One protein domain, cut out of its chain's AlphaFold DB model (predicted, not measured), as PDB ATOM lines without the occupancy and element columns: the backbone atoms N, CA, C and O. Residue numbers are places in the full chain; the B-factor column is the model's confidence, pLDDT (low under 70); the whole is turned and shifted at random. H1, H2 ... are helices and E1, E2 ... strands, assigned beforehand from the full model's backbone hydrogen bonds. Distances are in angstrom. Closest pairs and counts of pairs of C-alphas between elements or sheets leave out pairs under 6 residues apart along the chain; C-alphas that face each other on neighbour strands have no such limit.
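AT A GLANCE: This is residues 31 to 137 of the 162 residues of an uncharacterized protein of Nitrosomonas sp (UniProt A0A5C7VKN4). One strongly twisted sheet of six strands folds back on itself into a small, partly open barrel, with E2 and E3 facing E4, E5 and E6 and E1 as the hinge. The edge strand E2 comes round close to E5; helix H2 packs on E5 and E2, and the short helix H1 sits between E6 and E3. The printed part has 107 residues, with two named helices and six named strands in the order E1 E2 E3 H1 E4 E5 E6 H2. The mixed sheet runs E2 E3 E1 E4 E5 E6, and the class is mixed, helices and strands. The whole is compact, with a radius of gyration of the C-alphas of 12.8 A and spans of 34 by 29 by 24 A.

IN THESE COORDINATES: E1, residues 39 to 47, begins at C-alpha 39 at (2.231, 10.787, -42.440) and measures 19.6 A. E2 is residues 56 to 61 and E3 residues 65 to 71, 18.4 A long. E4, residues 93 to 100, measures 22.0 A, E5, residues 107 to 114, 19.3 A, and E6 is residues 117 to 120. H1 is residues 80 to 85. H2, residues 122 to 135, measures 20.0 A and ends at C-alpha 135 at (-6.554, 35.893, -49.303).

HOW THE PARTS SIT: E1 bends by 87 degrees at residue 44, and its pairing is staggered: residues 39 to 44 pair with E4 and 44 to 47 with E3. E1 and E4 are antiparallel, with N 41 and O 96 2.9 A apart, within hydrogen-bond range. E3 and E1 are parallel, with N 66 and O 44 at 2.8 A. E2 and E3 form a hairpin, with N 58 and O 69 at 2.8 A. E4, E5 and E6 form a meander, each strand the antiparallel neighbour of the one before; N 95 and O 113 are 2.8 A apart, and N 114 and O 117 2.9 A. E5 bends by 67 degrees at residue 110. The closest C-alphas of E2 and E5, those of Leu 58 and Phe 108, are 4.6 A apart. H2 is on the sheet at a height of 10.2 A, slantwise to E2 at 50 degrees on the local plane; its closest C-alphas to E5 are those of Tyr 122 and Glu 111, 5.1 A. H1 is on the sheet at a height of 8.3 A, and the closest C-alphas of H1 and E6, those of Ile 83 and Leu 119, are 6.8 A apart. H1 and H2 are apart. In both helices every O i to N i+4 pair is within hydrogen-bond range.

THE WHOLE: The two C-alphas farthest apart, those of Asp 115 and Leu 137, are 37.0 A apart. The printed part has no cut and no long link. The mean pLDDT of the printed part is 78.8; residues 49 to 55, 62 to 64, 71 to 81, 103 to 105 and 136 to 137 are under 70.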
ATOM      1  N   VAL A  31       2.011  23.257 -52.897       84.31
ATOM      2  CA  VAL A  31       1.358  22.094 -53.514       84.31
ATOM      3  C   VAL A  31       0.740  21.277 -52.397       84.31
ATOM      4  O   VAL A  31       1.459  20.841 -51.502       84.31
ATOM      5  N   ILE A  32      -0.581  21.122 -52.407       87.12
ATOM      6  CA  ILE A  32      -1.279  20.316 -51.404       87.12
ATOM      7  C   ILE A  32      -0.855  18.846 -51.583       87.12
ATOM      8  O   ILE A  32      -0.984  18.328 -52.696       87.12
ATOM      9  N   PRO A  33      -0.319  18.191 -50.535       89.62
ATOM     10  CA  PRO A  33       0.064  16.784 -50.598       89.62
ATOM     11  C   PRO A  33      -1.183  15.923 -50.770       89.62
ATOM     12  O   PRO A  33      -2.235  16.252 -50.227       89.62
ATOM     13  N   LYS A  34      -1.081  14.809 -51.498       93.06
ATOM     14  CA  LYS A  34      -2.220  13.891 -51.635       93.06
ATOM     15  C   LYS A  34      -2.492  13.190 -50.307       93.06
ATOM     16  O   LYS A  34      -1.568  12.913 -49.549       93.06
ATOM     17  N   TYR A  35      -3.739  12.783 -50.072       92.12
ATOM     18  CA  TYR A  35      -4.122  12.071 -48.845       92.12
ATOM     19  C   TYR A  35      -3.236  10.847 -48.536       92.12
ATOM     20  O   TYR A  35      -2.856  10.623 -47.390       92.12
ATOM     21  N   GLY A  36      -2.863  10.073 -49.562       92.81
ATOM     22  CA  GLY A  36      -1.992   8.898 -49.414       92.81
ATOM     23  C   GLY A  36      -0.521   9.208 -49.108       92.81
ATOM     24  O   GLY A  36       0.223   8.299 -48.762       92.81
ATOM     25  N   GLU A  37      -0.099  10.466 -49.230       92.31
ATOM     26  CA  GLU A  37       1.262  10.933 -48.927       92.31
ATOM     27  C   GLU A  37       1.374  11.466 -47.490       92.31
ATOM     28  O   GLU A  37       2.467  11.789 -47.023       92.31
ATOM     29  N   LEU A  38       0.250  11.565 -46.770       93.88
ATOM     30  CA  LEU A  38       0.230  12.056 -45.400       93.88
ATOM     31  C   LEU A  38       0.848  11.035 -44.444       93.88
ATOM     32  O   LEU A  38       0.497   9.854 -44.430       93.88
ATOM     33  N   GLN A  39       1.718  11.533 -43.576       94.50
ATOM     34  CA  GLN A  39       2.231  10.787 -42.440       94.50
ATOM     35  C   GLN A  39       1.154  10.692 -41.364       94.50
ATOM     36  O   GLN A  39       0.296  11.568 -41.241       94.50
ATOM     37  N   VAL A  40       1.195   9.615 -40.583       93.81
ATOM     38  CA  VAL A  40       0.199   9.332 -39.549       93.81
ATOM     39  C   VAL A  40       0.901   9.231 -38.206       93.81
ATOM     40  O   VAL A  40       1.924   8.562 -38.064       93.81
ATOM     41  N   SER A  41       0.350   9.900 -37.202       92.69
ATOM     42  CA  SER A  41       0.807   9.774 -35.822       92.69
ATOM     43  C   SER A  41      -0.390   9.649 -34.896       92.69
ATOM     44  O   SER A  41      -1.371  10.371 -35.048       92.69
ATOM     45  N   THR A  42      -0.303   8.735 -33.936       92.00
ATOM     46  CA  THR A  42      -1.358   8.495 -32.950       92.00
ATOM     47  C   THR A  42      -0.776   8.660 -31.560       92.00
ATOM     48  O   THR A  42       0.257   8.072 -31.246       92.00
ATOM     49  N   GLY A  43      -1.448   9.432 -30.716       90.25
ATOM     50  CA  GLY A  43      -0.967   9.722 -29.374       90.25
ATOM     51  C   GLY A  43      -1.938  10.586 -28.594       90.25
ATOM     52  O   GLY A  43      -3.037  10.891 -29.062       90.25
ATOM     53  N   THR A  44      -1.523  10.948 -27.388       90.19
ATOM     54  CA  THR A  44      -2.246  11.903 -26.553       90.19
ATOM     55  C   THR A  44      -2.109  13.286 -27.176       90.19
ATOM     56  O   THR A  44      -0.988  13.740 -27.398       90.19
ATOM     57  N   LEU A  45      -3.228  13.924 -27.514       86.19
ATOM     58  CA  LEU A  45      -3.230  15.231 -28.163       86.19
ATOM     59  C   LEU A  45      -3.359  16.328 -27.108       86.19
ATOM     60  O   LEU A  45      -4.352  16.401 -26.381       86.19
ATOM     61  N   GLU A  46      -2.361  17.197 -27.056       84.81
ATOM     62  CA  GLU A  46      -2.352  18.378 -26.205       84.81
ATOM     63  C   GLU A  46      -2.379  19.644 -27.066       84.81
ATOM     64  O   GLU A  46      -1.622  19.796 -28.033       84.81
ATOM     65  N   LEU A  47      -3.264  20.577 -26.705       77.62
ATOM     66  CA  LEU A  47      -3.333  21.892 -27.338       77.62
ATOM     67  C   LEU A  47      -2.478  22.881 -26.557       77.62
ATOM     68  O   LEU A  47      -2.781  23.218 -25.411       77.62
ATOM     69  N   HIS A  48      -1.446  23.419 -27.200       74.56
ATOM     70  CA  HIS A  48      -0.584  24.405 -26.570       74.56
ATOM     71  C   HIS A  48      -1.160  25.827 -26.742       74.56
ATOM     72  O   HIS A  48      -1.365  26.315 -27.856       74.56
ATOM     73  N   ARG A  49      -1.470  26.493 -25.619       65.25
ATOM     74  CA  ARG A  49      -1.969  27.885 -25.530       65.25
ATOM     75  C   ARG A  49      -0.800  28.856 -25.243       65.25
ATOM     76  O   ARG A  49       0.179  28.438 -24.635       65.25
ATOM     77  N   PRO A  50      -0.880  30.159 -25.593       53.03
ATOM     78  CA  PRO A  50      -2.033  30.875 -26.130       53.03
ATOM     79  C   PRO A  50      -2.231  30.660 -27.630       53.03
ATOM     80  O   PRO A  50      -1.283  30.648 -28.414       53.03
ATOM     81  N   TRP A  51      -3.496  30.570 -28.024       59.62
ATOM     82  CA  TRP A  51      -3.895  30.539 -29.422       59.62
ATOM     83  C   TRP A  51      -3.851  31.951 -29.961       59.62
ATOM     84  O   TRP A  51      -4.599  32.826 -29.532       59.62
ATOM     85  N   LYS A  52      -2.935  32.195 -30.885       48.56
ATOM     86  CA  LYS A  52      -2.925  33.433 -31.644       48.56
ATOM     87  C   LYS A  52      -3.338  33.091 -33.062       48.56
ATOM     88  O   LYS A  52      -2.619  32.348 -33.714       48.56
ATOM     89  N   VAL A  53      -4.498  33.610 -33.479       51.12
ATOM     90  CA  VAL A  53      -4.771  34.167 -34.817       51.12
ATOM     91  C   VAL A  53      -3.936  33.551 -35.954       51.12
ATOM     92  O   VAL A  53      -3.160  34.233 -36.615       51.12
ATOM     93  N   ALA A  54      -4.070  32.243 -36.165       53.88
ATOM     94  CA  ALA A  54      -3.248  31.510 -37.118       53.88
ATOM     95  C   ALA A  54      -4.089  30.508 -37.921       53.88
ATOM     96  O   ALA A  54      -4.949  29.834 -37.350       53.88
ATOM     97  N   PRO A  55      -3.840  30.386 -39.235       59.97
ATOM     98  CA  PRO A  55      -4.656  29.595 -40.148       59.97
ATOM     99  C   PRO A  55      -4.168  28.145 -40.287       59.97
ATOM    100  O   PRO A  55      -4.722  27.405 -41.090       59.97
ATOM    101  N   TYR A  56      -3.081  27.761 -39.612       72.38
ATOM    102  CA  TYR A  56      -2.462  26.452 -39.782       72.38
ATOM    103  C   TYR A  56      -2.293  25.757 -38.441       72.38
ATOM    104  O   TYR A  56      -1.875  26.373 -37.456       72.38
ATOM    105  N   LEU A  57      -2.565  24.456 -38.440       80.69
ATOM    106  CA  LEU A  57      -2.228  23.564 -37.344       80.69
ATOM    107  C   LEU A  57      -0.892  22.906 -37.649       80.69
ATOM    108  O   LEU A  57      -0.707  22.298 -38.705       80.69
ATOM    109  N   LEU A  58       0.035  23.022 -36.712       85.12
ATOM    110  CA  LEU A  58       1.313  22.346 -36.767       85.12
ATOM    111  C   LEU A  58       1.360  21.234 -35.740       85.12
ATOM    112  O   LEU A  58       0.929  21.417 -34.607       85.12
ATOM    113  N   LEU A  59       1.964  20.121 -36.130       88.12
ATOM    114  CA  LEU A  59       2.256  19.012 -35.249       88.12
ATOM    115  C   LEU A  59       3.706  19.083 -34.765       88.12
ATOM    116  O   LEU A  59       4.651  19.028 -35.557       88.12
ATOM    117  N   ARG A  60       3.897  19.108 -33.450       85.81
ATOM    118  CA  ARG A  60       5.154  18.687 -32.826       85.81
ATOM    119  C   ARG A  60       4.944  17.340 -32.163       85.81
ATOM    120  O   ARG A  60       3.926  17.108 -31.520       85.81
ATOM    121  N   THR A  61       5.914  16.453 -32.326       77.50
ATOM    122  CA  THR A  61       5.894  15.143 -31.683       77.50
ATOM    123  C   THR A  61       7.037  15.087 -30.679       77.50
ATOM    124  O   THR A  61       8.184  15.364 -31.019       77.50
ATOM    125  N   ASN A  62       6.728  14.717 -29.436       69.81
ATOM    126  CA  ASN A  62       7.738  14.441 -28.405       69.81
ATOM    127  C   ASN A  62       7.833  12.926 -28.131       69.81
ATOM    128  O   ASN A  62       8.089  12.485 -27.014       69.81
ATOM    129  N   GLY A  63       7.573  12.106 -29.156       66.62
ATOM    130  CA  GLY A  63       7.576  10.642 -29.090       66.62
ATOM    131  C   GLY A  63       6.281  10.026 -28.551       66.62
ATOM    132  O   GLY A  63       5.749   9.117 -29.182       66.62
ATOM    133  N   ARG A  64       5.752  10.521 -27.422       67.00
ATOM    134  CA  ARG A  64       4.507  10.010 -26.808       67.00
ATOM    135  C   ARG A  64       3.296  10.908 -27.048       67.00
ATOM    136  O   ARG A  64       2.203  10.408 -27.309       67.00
ATOM    137  N   ASP A  65       3.533  12.213 -27.006       78.44
ATOM    138  CA  ASP A  65       2.491  13.228 -27.077       78.44
ATOM    139  C   ASP A  65       2.529  13.945 -28.426       78.44
ATOM    140  O   ASP A  65       3.593  14.179 -29.023       78.44
ATOM    141  N   LEU A  66       1.332  14.264 -28.907       83.19
ATOM    142  CA  LEU A  66       1.078  15.062 -30.089       83.19
ATOM    143  C   LEU A  66       0.732  16.465 -29.605       83.19
ATOM    144  O   LEU A  66      -0.307  16.686 -28.992       83.19
ATOM    145  N   LEU A  67       1.615  17.415 -29.870       84.88
ATOM    146  CA  LEU A  67       1.405  18.811 -29.521       84.88
ATOM    147  C   LEU A  67       0.938  19.551 -30.764       84.88
ATOM    148  O   LEU A  67       1.618  19.524 -31.795       84.88
ATOM    149  N   LEU A  68      -0.209  20.219 -30.662       81.31
ATOM    150  CA  LEU A  68      -0.683  21.106 -31.716       81.31
ATOM    151  C   LEU A  68      -0.343  22.551 -31.392       81.31
ATOM    152  O   LEU A  68      -0.752  23.083 -30.358       81.31
ATOM    153  N   ASP A  69       0.345  23.193 -32.330       77.25
ATOM    154  CA  ASP A  69       0.521  24.638 -32.333       77.25
ATOM    155  C   ASP A  69      -0.278  25.272 -33.465       77.25
ATOM    156  O   ASP A  69      -0.189  24.864 -34.625       77.25
ATOM    157  N   CYS A  70      -0.987  26.347 -33.147       73.19
ATOM    158  CA  CYS A  70      -1.544  27.253 -34.142       73.19
ATOM    159  C   CYS A  70      -0.373  28.145 -34.667       73.19
ATOM    160  O   CYS A  70       0.318  28.808 -33.891       73.19
ATOM    161  N   SER A  71      -0.088  28.130 -35.977       62.28
ATOM    162  CA  SER A  71       0.993  28.918 -36.611       62.28
ATOM    163  C   SER A  71       0.559  29.523 -37.939       62.28
ATOM    164  O   SER A  71      -0.214  28.941 -38.684       62.28
ATOM    165  N   GLY A  72       1.134  30.670 -38.281       56.44
ATOM    166  CA  GLY A  72       1.011  31.295 -39.592       56.44
ATOM    167  C   GLY A  72       0.809  32.803 -39.471       56.44
ATOM    168  O   GLY A  72       0.355  33.276 -38.433       56.44
ATOM    169  N   PRO A  73       1.173  33.572 -40.505       46.97
ATOM    170  CA  PRO A  73       1.131  35.032 -40.460       46.97
ATOM    171  C   PRO A  73      -0.286  35.600 -40.637       46.97
ATOM    172  O   PRO A  73      -0.454  36.819 -40.621       46.97
ATOM    173  N   TYR A  74      -1.291  34.740 -40.838       53.22
ATOM    174  CA  TYR A  74      -2.624  35.153 -41.251       53.22
ATOM    175  C   TYR A  74      -3.623  35.090 -40.096       53.22
ATOM    176  O   TYR A  74      -4.169  34.035 -39.780       53.22
ATOM    177  N   GLU A  75      -3.886  36.242 -39.484       48.59
ATOM    178  CA  GLU A  75      -4.887  36.387 -38.434       48.59
ATOM    179  C   GLU A  75      -6.301  36.139 -38.956       48.59
ATOM    180  O   GLU A  75      -7.005  37.066 -39.348       48.59
ATOM    181  N   ARG A  76      -6.739  34.878 -38.975       52.81
ATOM    182  CA  ARG A  76      -8.157  34.545 -39.092       52.81
ATOM    183  C   ARG A  76      -8.484  33.344 -38.195       52.81
ATOM    184  O   ARG A  76      -7.966  32.249 -38.397       52.81
ATOM    185  N   ASN A  77      -9.314  33.597 -37.182       50.66
ATOM    186  CA  ASN A  77      -9.671  32.731 -36.044       50.66
ATOM    187  C   ASN A  77     -10.469  31.461 -36.408       50.66
ATOM    188  O   ASN A  77     -11.519  31.210 -35.830       50.66
ATOM    189  N   TYR A  78     -10.040  30.660 -37.379       57.66
ATOM    190  CA  TYR A  78     -10.898  29.573 -37.874       57.66
ATOM    191  C   TYR A  78     -10.627  28.204 -37.262       57.66
ATOM    192  O   TYR A  78     -11.409  27.294 -37.472       57.66
ATOM    193  N   TRP A  79      -9.524  28.027 -36.542       66.00
ATOM    194  CA  TRP A  79      -8.950  26.691 -36.382       66.00
ATOM    195  C   TRP A  79      -9.054  26.143 -34.982       66.00
ATOM    196  O   TRP A  79      -9.670  25.108 -34.747       66.00
ATOM    197  N   CYS A  80      -8.452  26.877 -34.061       64.12
ATOM    198  CA  CYS A  80      -8.455  26.531 -32.661       64.12
ATOM    199  C   CYS A  80      -9.927  26.541 -32.119       64.12
ATOM    200  O   CYS A  80     -10.335  25.585 -31.465       64.12
ATOM    201  N   ASP A  81     -10.774  27.501 -32.534       65.94
ATOM    202  CA  ASP A  81     -12.213  27.548 -32.187       65.94
ATOM    203  C   ASP A  81     -13.045  26.411 -32.817       65.94
ATOM    204  O   ASP A  81     -13.941  25.863 -32.172       65.94
ATOM    205  N   ASP A  82     -12.776  26.048 -34.078       70.62
ATOM    206  CA  ASP A  82     -13.497  24.961 -34.759       70.62
ATOM    207  C   ASP A  82     -13.189  23.602 -34.115       70.62
ATOM    208  O   ASP A  82     -14.085  22.770 -33.996       70.62
ATOM    209  N   ILE A  83     -11.946  23.389 -33.669       76.56
ATOM    210  CA  ILE A  83     -11.533  22.166 -32.966       76.56
ATOM    211  C   ILE A  83     -12.234  22.050 -31.609       76.56
ATOM    212  O   ILE A  83     -12.755  20.981 -31.295       76.56
ATOM    213  N   GLU A  84     -12.308  23.131 -30.822       75.00
ATOM    214  CA  GLU A  84     -13.064  23.115 -29.559       75.00
ATOM    215  C   GLU A  84     -14.544  22.811 -29.797       75.00
ATOM    216  O   GLU A  84     -15.115  21.944 -29.135       75.00
ATOM    217  N   ARG A  85     -15.165  23.476 -30.779       75.50
ATOM    218  CA  ARG A  85     -16.579  23.251 -31.123       75.50
ATOM    219  C   ARG A  85     -16.851  21.845 -31.646       75.50
ATOM    220  O   ARG A  85     -17.960  21.350 -31.469       75.50
ATOM    221  N   ALA A  86     -15.864  21.206 -32.271       76.38
ATOM    222  CA  ALA A  86     -15.954  19.831 -32.751       76.38
ATOM    223  C   ALA A  86     -15.847  18.777 -31.630       76.38
ATOM    224  O   ALA A  86     -15.866  17.583 -31.925       76.38
ATOM    225  N   GLY A  87     -15.756  19.189 -30.359       75.50
ATOM    226  CA  GLY A  87     -15.703  18.269 -29.222       75.50
ATOM    227  C   GLY A  87     -14.302  17.729 -28.953       75.50
ATOM    228  O   GLY A  87     -14.144  16.571 -28.566       75.50
ATOM    229  N   PHE A  88     -13.274  18.545 -29.187       83.00
ATOM    230  CA  PHE A  88     -11.925  18.220 -28.747       83.00
ATOM    231  C   PHE A  88     -11.856  18.065 -27.222       83.00
ATOM    232  O   PHE A  88     -12.316  18.931 -26.479       83.00
ATOM    233  N   ASP A  89     -11.222  16.983 -26.779       83.25
ATOM    234  CA  ASP A  89     -10.968  16.665 -25.382       83.25
ATOM    235  C   ASP A  89      -9.456  16.658 -25.130       83.25
ATOM    236  O   ASP A  89      -8.698  15.885 -25.726       83.25
ATOM    237  N   SER A  90      -8.996  17.567 -24.271       80.12
ATOM    238  CA  SER A  90      -7.569  17.747 -24.011       80.12
ATOM    239  C   SER A  90      -7.004  16.542 -23.273       80.12
ATOM    240  O   SER A  90      -7.493  16.182 -22.207       80.12
ATOM    241  N   GLY A  91      -5.933  15.948 -23.802       80.31
ATOM    242  CA  GLY A  91      -5.386  14.704 -23.260       80.31
ATOM    243  C   GLY A  91      -6.099  13.444 -23.767       80.31
ATOM    244  O   GLY A  91      -5.750  12.334 -23.361       80.31
ATOM    245  N   GLY A  92      -7.062  13.582 -24.685       86.00
ATOM    246  CA  GLY A  92      -7.622  12.451 -25.416       86.00
ATOM    247  C   GLY A  92      -6.605  11.827 -26.378       86.00
ATOM    248  O   GLY A  92      -5.600  12.438 -26.754       86.00
ATOM    249  N   ARG A  93      -6.868  10.586 -26.802       90.31
ATOM    250  CA  ARG A  93      -6.054   9.891 -27.806       90.31
ATOM    251  C   ARG A  93      -6.600  10.178 -29.202       90.31
ATOM    252  O   ARG A  93      -7.751   9.865 -29.492       90.31
ATOM    253  N   TYR A  94      -5.758  10.722 -30.074       91.69
ATOM    254  CA  TYR A  94      -6.132  11.094 -31.436       91.69
ATOM    255  C   TYR A  94      -5.155  10.516 -32.449       91.69
ATOM    256  O   TYR A  94      -3.982  10.284 -32.150       91.69
ATOM    257  N   THR A  95      -5.648  10.322 -33.666       93.06
ATOM    258  CA  THR A  95      -4.832  10.078 -34.851       93.06
ATOM    259  C   THR A  95      -4.802  11.347 -35.686       93.06
ATOM    260  O   THR A  95      -5.839  11.898 -36.052       93.06
ATOM    261  N   VAL A  96      -3.592  11.810 -35.974       93.19
ATOM    262  CA  VAL A  96      -3.320  13.031 -36.722       93.19
ATOM    263  C   VAL A  96      -2.620  12.656 -38.018       93.19
ATOM    264  O   VAL A  96      -1.594  11.969 -38.001       93.19
ATOM    265  N   ARG A  97      -3.157  13.128 -39.143       94.19
ATOM    266  CA  ARG A  97      -2.483  13.051 -40.438       94.19
ATOM    267  C   ARG A  97      -1.827  14.372 -40.758       94.19
ATOM    268  O   ARG A  97      -2.456  15.423 -40.638       94.19
ATOM    269  N   TRP A  98      -0.576  14.321 -41.173       93.06
ATOM    270  CA  TRP A  98       0.240  15.510 -41.346       93.06
ATOM    271  C   TRP A  98       1.251  15.347 -42.478       93.06
ATOM    272  O   TRP A  98       1.533  14.243 -42.936       93.06
ATOM    273  N   HIS A  99       1.806  16.461 -42.944       91.94
ATOM    274  CA  HIS A  99       2.860  16.466 -43.953       91.94
ATOM    275  C   HIS A  99       3.829  17.631 -43.712       91.94
ATOM    276  O   HIS A  99       3.378  18.713 -43.322       91.94
ATOM    277  N   PRO A 100       5.144  17.464 -43.959       88.50
ATOM    278  CA  PRO A 100       6.089  18.575 -43.993       88.50
ATOM    279  C   PRO A 100       5.788  19.456 -45.214       88.50
ATOM    280  O   PRO A 100       6.304  19.247 -46.310       88.50
ATOM    281  N   TRP A 101       4.851  20.383 -45.056       82.12
ATOM    282  CA  TRP A 101       4.323  21.233 -46.122       82.12
ATOM    283  C   TRP A 101       4.841  22.668 -45.967       82.12
ATOM    284  O   TRP A 101       5.190  23.097 -44.874       82.12
ATOM    285  N   GLY A 102       4.926  23.428 -47.057       72.31
ATOM    286  CA  GLY A 102       5.380  24.821 -47.010       72.31
ATOM    287  C   GLY A 102       6.862  25.021 -46.650       72.31
ATOM    288  O   GLY A 102       7.706  24.132 -46.770       72.31
ATOM    289  N   LYS A 103       7.200  26.249 -46.242       63.31
ATOM    290  CA  LYS A 103       8.582  26.681 -45.995       63.31
ATOM    291  C   LYS A 103       9.051  26.259 -44.597       63.31
ATOM    292  O   LYS A 103       8.354  26.474 -43.608       63.31
ATOM    293  N   ASN A 104      10.276  25.735 -44.514       68.06
ATOM    294  CA  ASN A 104      10.956  25.269 -43.290       68.06
ATOM    295  C   ASN A 104      10.548  23.879 -42.768       68.06
ATOM    296  O   ASN A 104      10.872  23.562 -41.627       68.06
ATOM    297  N   GLY A 105       9.863  23.053 -43.571       68.50
ATOM    298  CA  GLY A 105       9.634  21.639 -43.238       68.50
ATOM    299  C   GLY A 105       8.850  21.414 -41.943       68.50
ATOM    300  O   GLY A 105       9.046  20.402 -41.278       68.50
ATOM    301  N   LYS A 106       7.998  22.369 -41.554       80.44
ATOM    302  CA  LYS A 106       7.112  22.205 -40.398       80.44
ATOM    303  C   LYS A 106       6.033  21.179 -40.736       80.44
ATOM    304  O   LYS A 106       5.599  21.098 -41.879       80.44
ATOM    305  N   ASN A 107       5.576  20.430 -39.741       88.44
ATOM    306  CA  ASN A 107       4.586  19.378 -39.940       88.44
ATOM    307  C   ASN A 107       3.186  19.985 -39.900       88.44
ATOM    308  O   ASN A 107       2.672  20.256 -38.821       88.44
ATOM    309  N   PHE A 108       2.575  20.228 -41.053       87.88
ATOM    310  CA  PHE A 108       1.215  20.752 -41.133       87.88
ATOM    311  C   PHE A 108       0.220  19.618 -40.968       87.88
ATOM    312  O   PHE A 108       0.378  18.562 -41.578       87.88
ATOM    313  N   VAL A 109      -0.804  19.842 -40.159       89.94
ATOM    314  CA  VAL A 109      -1.880  18.881 -39.940       89.94
ATOM    315  C   VAL A 109      -2.919  19.020 -41.040       89.94
ATOM    316  O   VAL A 109      -3.297  20.122 -41.411       89.94
ATOM    317  N   PHE A 110      -3.376  17.892 -41.562       90.50
ATOM    318  CA  PHE A 110      -4.409  17.816 -42.588       90.50
ATOM    319  C   PHE A 110      -5.609  16.987 -42.133       90.50
ATOM    320  O   PHE A 110      -6.655  17.063 -42.754       90.50
ATOM    321  N   GLU A 111      -5.501  16.194 -41.069       92.25
ATOM    322  CA  GLU A 111      -6.651  15.481 -40.516       92.25
ATOM    323  C   GLU A 111      -6.440  15.212 -39.026       92.25
ATOM    324  O   GLU A 111      -5.324  14.895 -38.609       92.25
ATOM    325  N   ILE A 112      -7.505  15.315 -38.232       91.50
ATOM    326  CA  ILE A 112      -7.548  14.890 -36.831       91.50
ATOM    327  C   ILE A 112      -8.804  14.048 -36.651       91.50
ATOM    328  O   ILE A 112      -9.912  14.500 -36.944       91.50
ATOM    329  N   LEU A 113      -8.632  12.840 -36.132       92.81
ATOM    330  CA  LEU A 113      -9.728  11.941 -35.805       92.81
ATOM    331  C   LEU A 113      -9.479  11.224 -34.474       92.81
ATOM    332  O   LEU A 113      -8.339  11.079 -34.028       92.81
ATOM    333  N   ASN A 114     -10.556  10.760 -33.859       90.56
ATOM    334  CA  ASN A 114     -10.548   9.841 -32.724       90.56
ATOM    335  C   ASN A 114     -11.528   8.686 -32.992       90.56
ATOM    336  O   ASN A 114     -12.070   8.562 -34.092       90.56
ATOM    337  N   ASP A 115     -11.775   7.852 -31.983       86.00
ATOM    338  CA  ASP A 115     -12.704   6.718 -32.087       86.00
ATOM    339  C   ASP A 115     -14.157   7.154 -32.369       86.00
ATOM    340  O   ASP A 115     -14.946   6.383 -32.910       86.00
ATOM    341  N   GLY A 116     -14.507   8.403 -32.037       83.12
ATOM    342  CA  GLY A 116     -15.809   9.014 -32.315       83.12
ATOM    343  C   GLY A 116     -15.952   9.588 -33.728       83.12
ATOM    344  O   GLY A 116     -17.049   9.996 -34.104       83.12
ATOM    345  N   GLY A 117     -14.874   9.610 -34.519       87.94
ATOM    346  CA  GLY A 117     -14.878  10.057 -35.909       87.94
ATOM    347  C   GLY A 117     -13.889  11.186 -36.203       87.94
ATOM    348  O   GLY A 117     -12.913  11.415 -35.489       87.94
ATOM    349  N   VAL A 118     -14.127  11.875 -37.318       90.56
ATOM    350  CA  VAL A 118     -13.249  12.933 -37.833       90.56
ATOM    351  C   VAL A 118     -13.622  14.272 -37.196       90.56
ATOM    352  O   VAL A 118     -14.700  14.797 -37.460       90.56
ATOM    353  N   LEU A 119     -12.714  14.849 -36.403       88.12
ATOM    354  CA  LEU A 119     -12.862  16.207 -35.859       88.12
ATOM    355  C   LEU A 119     -12.458  17.255 -36.895       88.12
ATOM    356  O   LEU A 119     -13.082  18.305 -37.033       88.12
ATOM    357  N   VAL A 120     -11.392  16.962 -37.634       87.31
ATOM    358  CA  VAL A 120     -10.818  17.838 -38.645       87.31
ATOM    359  C   VAL A 120     -10.566  17.005 -39.891       87.31
ATOM    360  O   VAL A 120      -9.728  16.117 -39.851       87.31
ATOM    361  N   GLY A 121     -11.292  17.268 -40.980       89.62
ATOM    362  CA  GLY A 121     -11.246  16.444 -42.195       89.62
ATOM    363  C   GLY A 121     -10.382  17.019 -43.315       89.62
ATOM    364  O   GLY A 121     -10.455  18.216 -43.594       89.62
ATOM    365  N   TYR A 122      -9.648  16.149 -44.009       91.50
ATOM    366  CA  TYR A 122      -8.702  16.498 -45.078       91.50
ATOM    367  C   TYR A 122      -9.213  17.502 -46.116       91.50
ATOM    368  O   TYR A 122      -8.563  18.513 -46.367       91.50
ATOM    369  N   GLU A 123     -10.393  17.290 -46.696       90.56
ATOM    370  CA  GLU A 123     -10.892  18.176 -47.759       90.56
ATOM    371  C   GLU A 123     -11.149  19.604 -47.254       90.56
ATOM    372  O   GLU A 123     -10.731  20.586 -47.874       90.56
ATOM    373  N   LYS A 124     -11.769  19.734 -46.071       84.69
ATOM    374  CA  LYS A 124     -12.002  21.039 -45.431       84.69
ATOM    375  C   LYS A 124     -10.668  21.735 -45.146       84.69
ATOM    376  O   LYS A 124     -10.551  22.942 -45.325       84.69
ATOM    377  N   GLN A 125      -9.663  20.970 -44.735       83.94
ATOM    378  CA  GLN A 125      -8.326  21.459 -44.401       83.94
ATOM    379  C   GLN A 125      -7.585  22.007 -45.612       83.94
ATOM    380  O   GLN A 125      -7.109  23.141 -45.592       83.94
ATOM    381  N   CYS A 126      -7.570  21.243 -46.698       86.38
ATOM    382  CA  CYS A 126      -6.983  21.660 -47.963       86.38
ATOM    383  C   CYS A 126      -7.652  22.929 -48.501       86.38
ATOM    384  O   CYS A 126      -6.959  23.873 -48.885       86.38
ATOM    385  N   ALA A 127      -8.987  22.994 -48.468       84.06
ATOM    386  CA  ALA A 127      -9.731  24.177 -48.896       84.06
ATOM    387  C   ALA A 127      -9.382  25.416 -48.057       84.06
ATOM    388  O   ALA A 127      -9.217  26.509 -48.600       84.06
ATOM    389  N   LEU A 128      -9.231  25.256 -46.740       79.06
ATOM    390  CA  LEU A 128      -8.837  26.352 -45.858       79.06
ATOM    391  C   LEU A 128      -7.410  26.835 -46.143       79.06
ATOM    392  O   LEU A 128      -7.199  28.044 -46.209       79.06
ATOM    393  N   TYR A 129      -6.465  25.920 -46.370       79.88
ATOM    394  CA  TYR A 129      -5.090  26.263 -46.737       79.88
ATOM    395  C   TYR A 129      -5.013  27.021 -48.060       79.88
ATOM    396  O   TYR A 129      -4.355  28.058 -48.137       79.88
ATOM    397  N   LEU A 130      -5.742  26.574 -49.082       79.88
ATOM    398  CA  LEU A 130      -5.813  27.284 -50.358       79.88
ATOM    399  C   LEU A 130      -6.445  28.674 -50.196       79.88
ATOM    400  O   LEU A 130      -5.876  29.664 -50.647       79.88
ATOM    401  N   ASN A 131      -7.553  28.776 -49.458       78.50
ATOM    402  CA  ASN A 131      -8.231  30.048 -49.202       78.50
ATOM    403  C   ASN A 131      -7.344  31.038 -48.424       78.50
ATOM    404  O   ASN A 131      -7.350  32.235 -48.707       78.50
ATOM    405  N   SER A 132      -6.549  30.567 -47.454       74.31
ATOM    406  CA  SER A 132      -5.602  31.439 -46.745       74.31
ATOM    407  C   SER A 132      -4.490  31.959 -47.652       74.31
ATOM    408  O   SER A 132      -4.080  33.107 -47.500       74.31
ATOM    409  N   LEU A 133      -4.039  31.150 -48.613       74.44
ATOM    410  CA  LEU A 133      -3.031  31.562 -49.589       74.44
ATOM    411  C   LEU A 133      -3.590  32.587 -50.581       74.44
ATOM    412  O   LEU A 133      -2.924  33.582 -50.862       74.44
ATOM    413  N   GLU A 134      -4.818  32.386 -51.063       74.25
ATOM    414  CA  GLU A 134      -5.499  33.323 -51.965       74.25
ATOM    415  C   GLU A 134      -5.773  34.678 -51.303       74.25
ATOM    416  O   GLU A 134      -5.583  35.726 -51.917       74.25
ATOM    417  N   LYS A 135      -6.200  34.670 -50.036       72.69
ATOM    418  CA  LYS A 135      -6.554  35.893 -49.303       72.69
ATOM    419  C   LYS A 135      -5.361  36.784 -48.962       72.69
ATOM    420  O   LYS A 135      -5.562  37.974 -48.734       72.69
ATOM    421  N   GLY A 136      -4.143  36.246 -48.923       67.44
ATOM    422  CA  GLY A 136      -2.942  37.026 -48.624       67.44
ATOM    423  C   GLY A 136      -2.938  37.621 -47.209       67.44
ATOM    424  O   GLY A 136      -3.464  37.025 -46.270       67.44
ATOM    425  N   LEU A 137      -2.286  38.780 -47.037       67.31
ATOM    426  CA  LEU A 137      -2.077  39.407 -45.723       67.31
ATOM    427  C   LEU A 137      -3.392  39.651 -44.959       67.31
ATOM    428  O   LEU A 137      -4.417  39.946 -45.576       67.31
TER     429      LEU A 137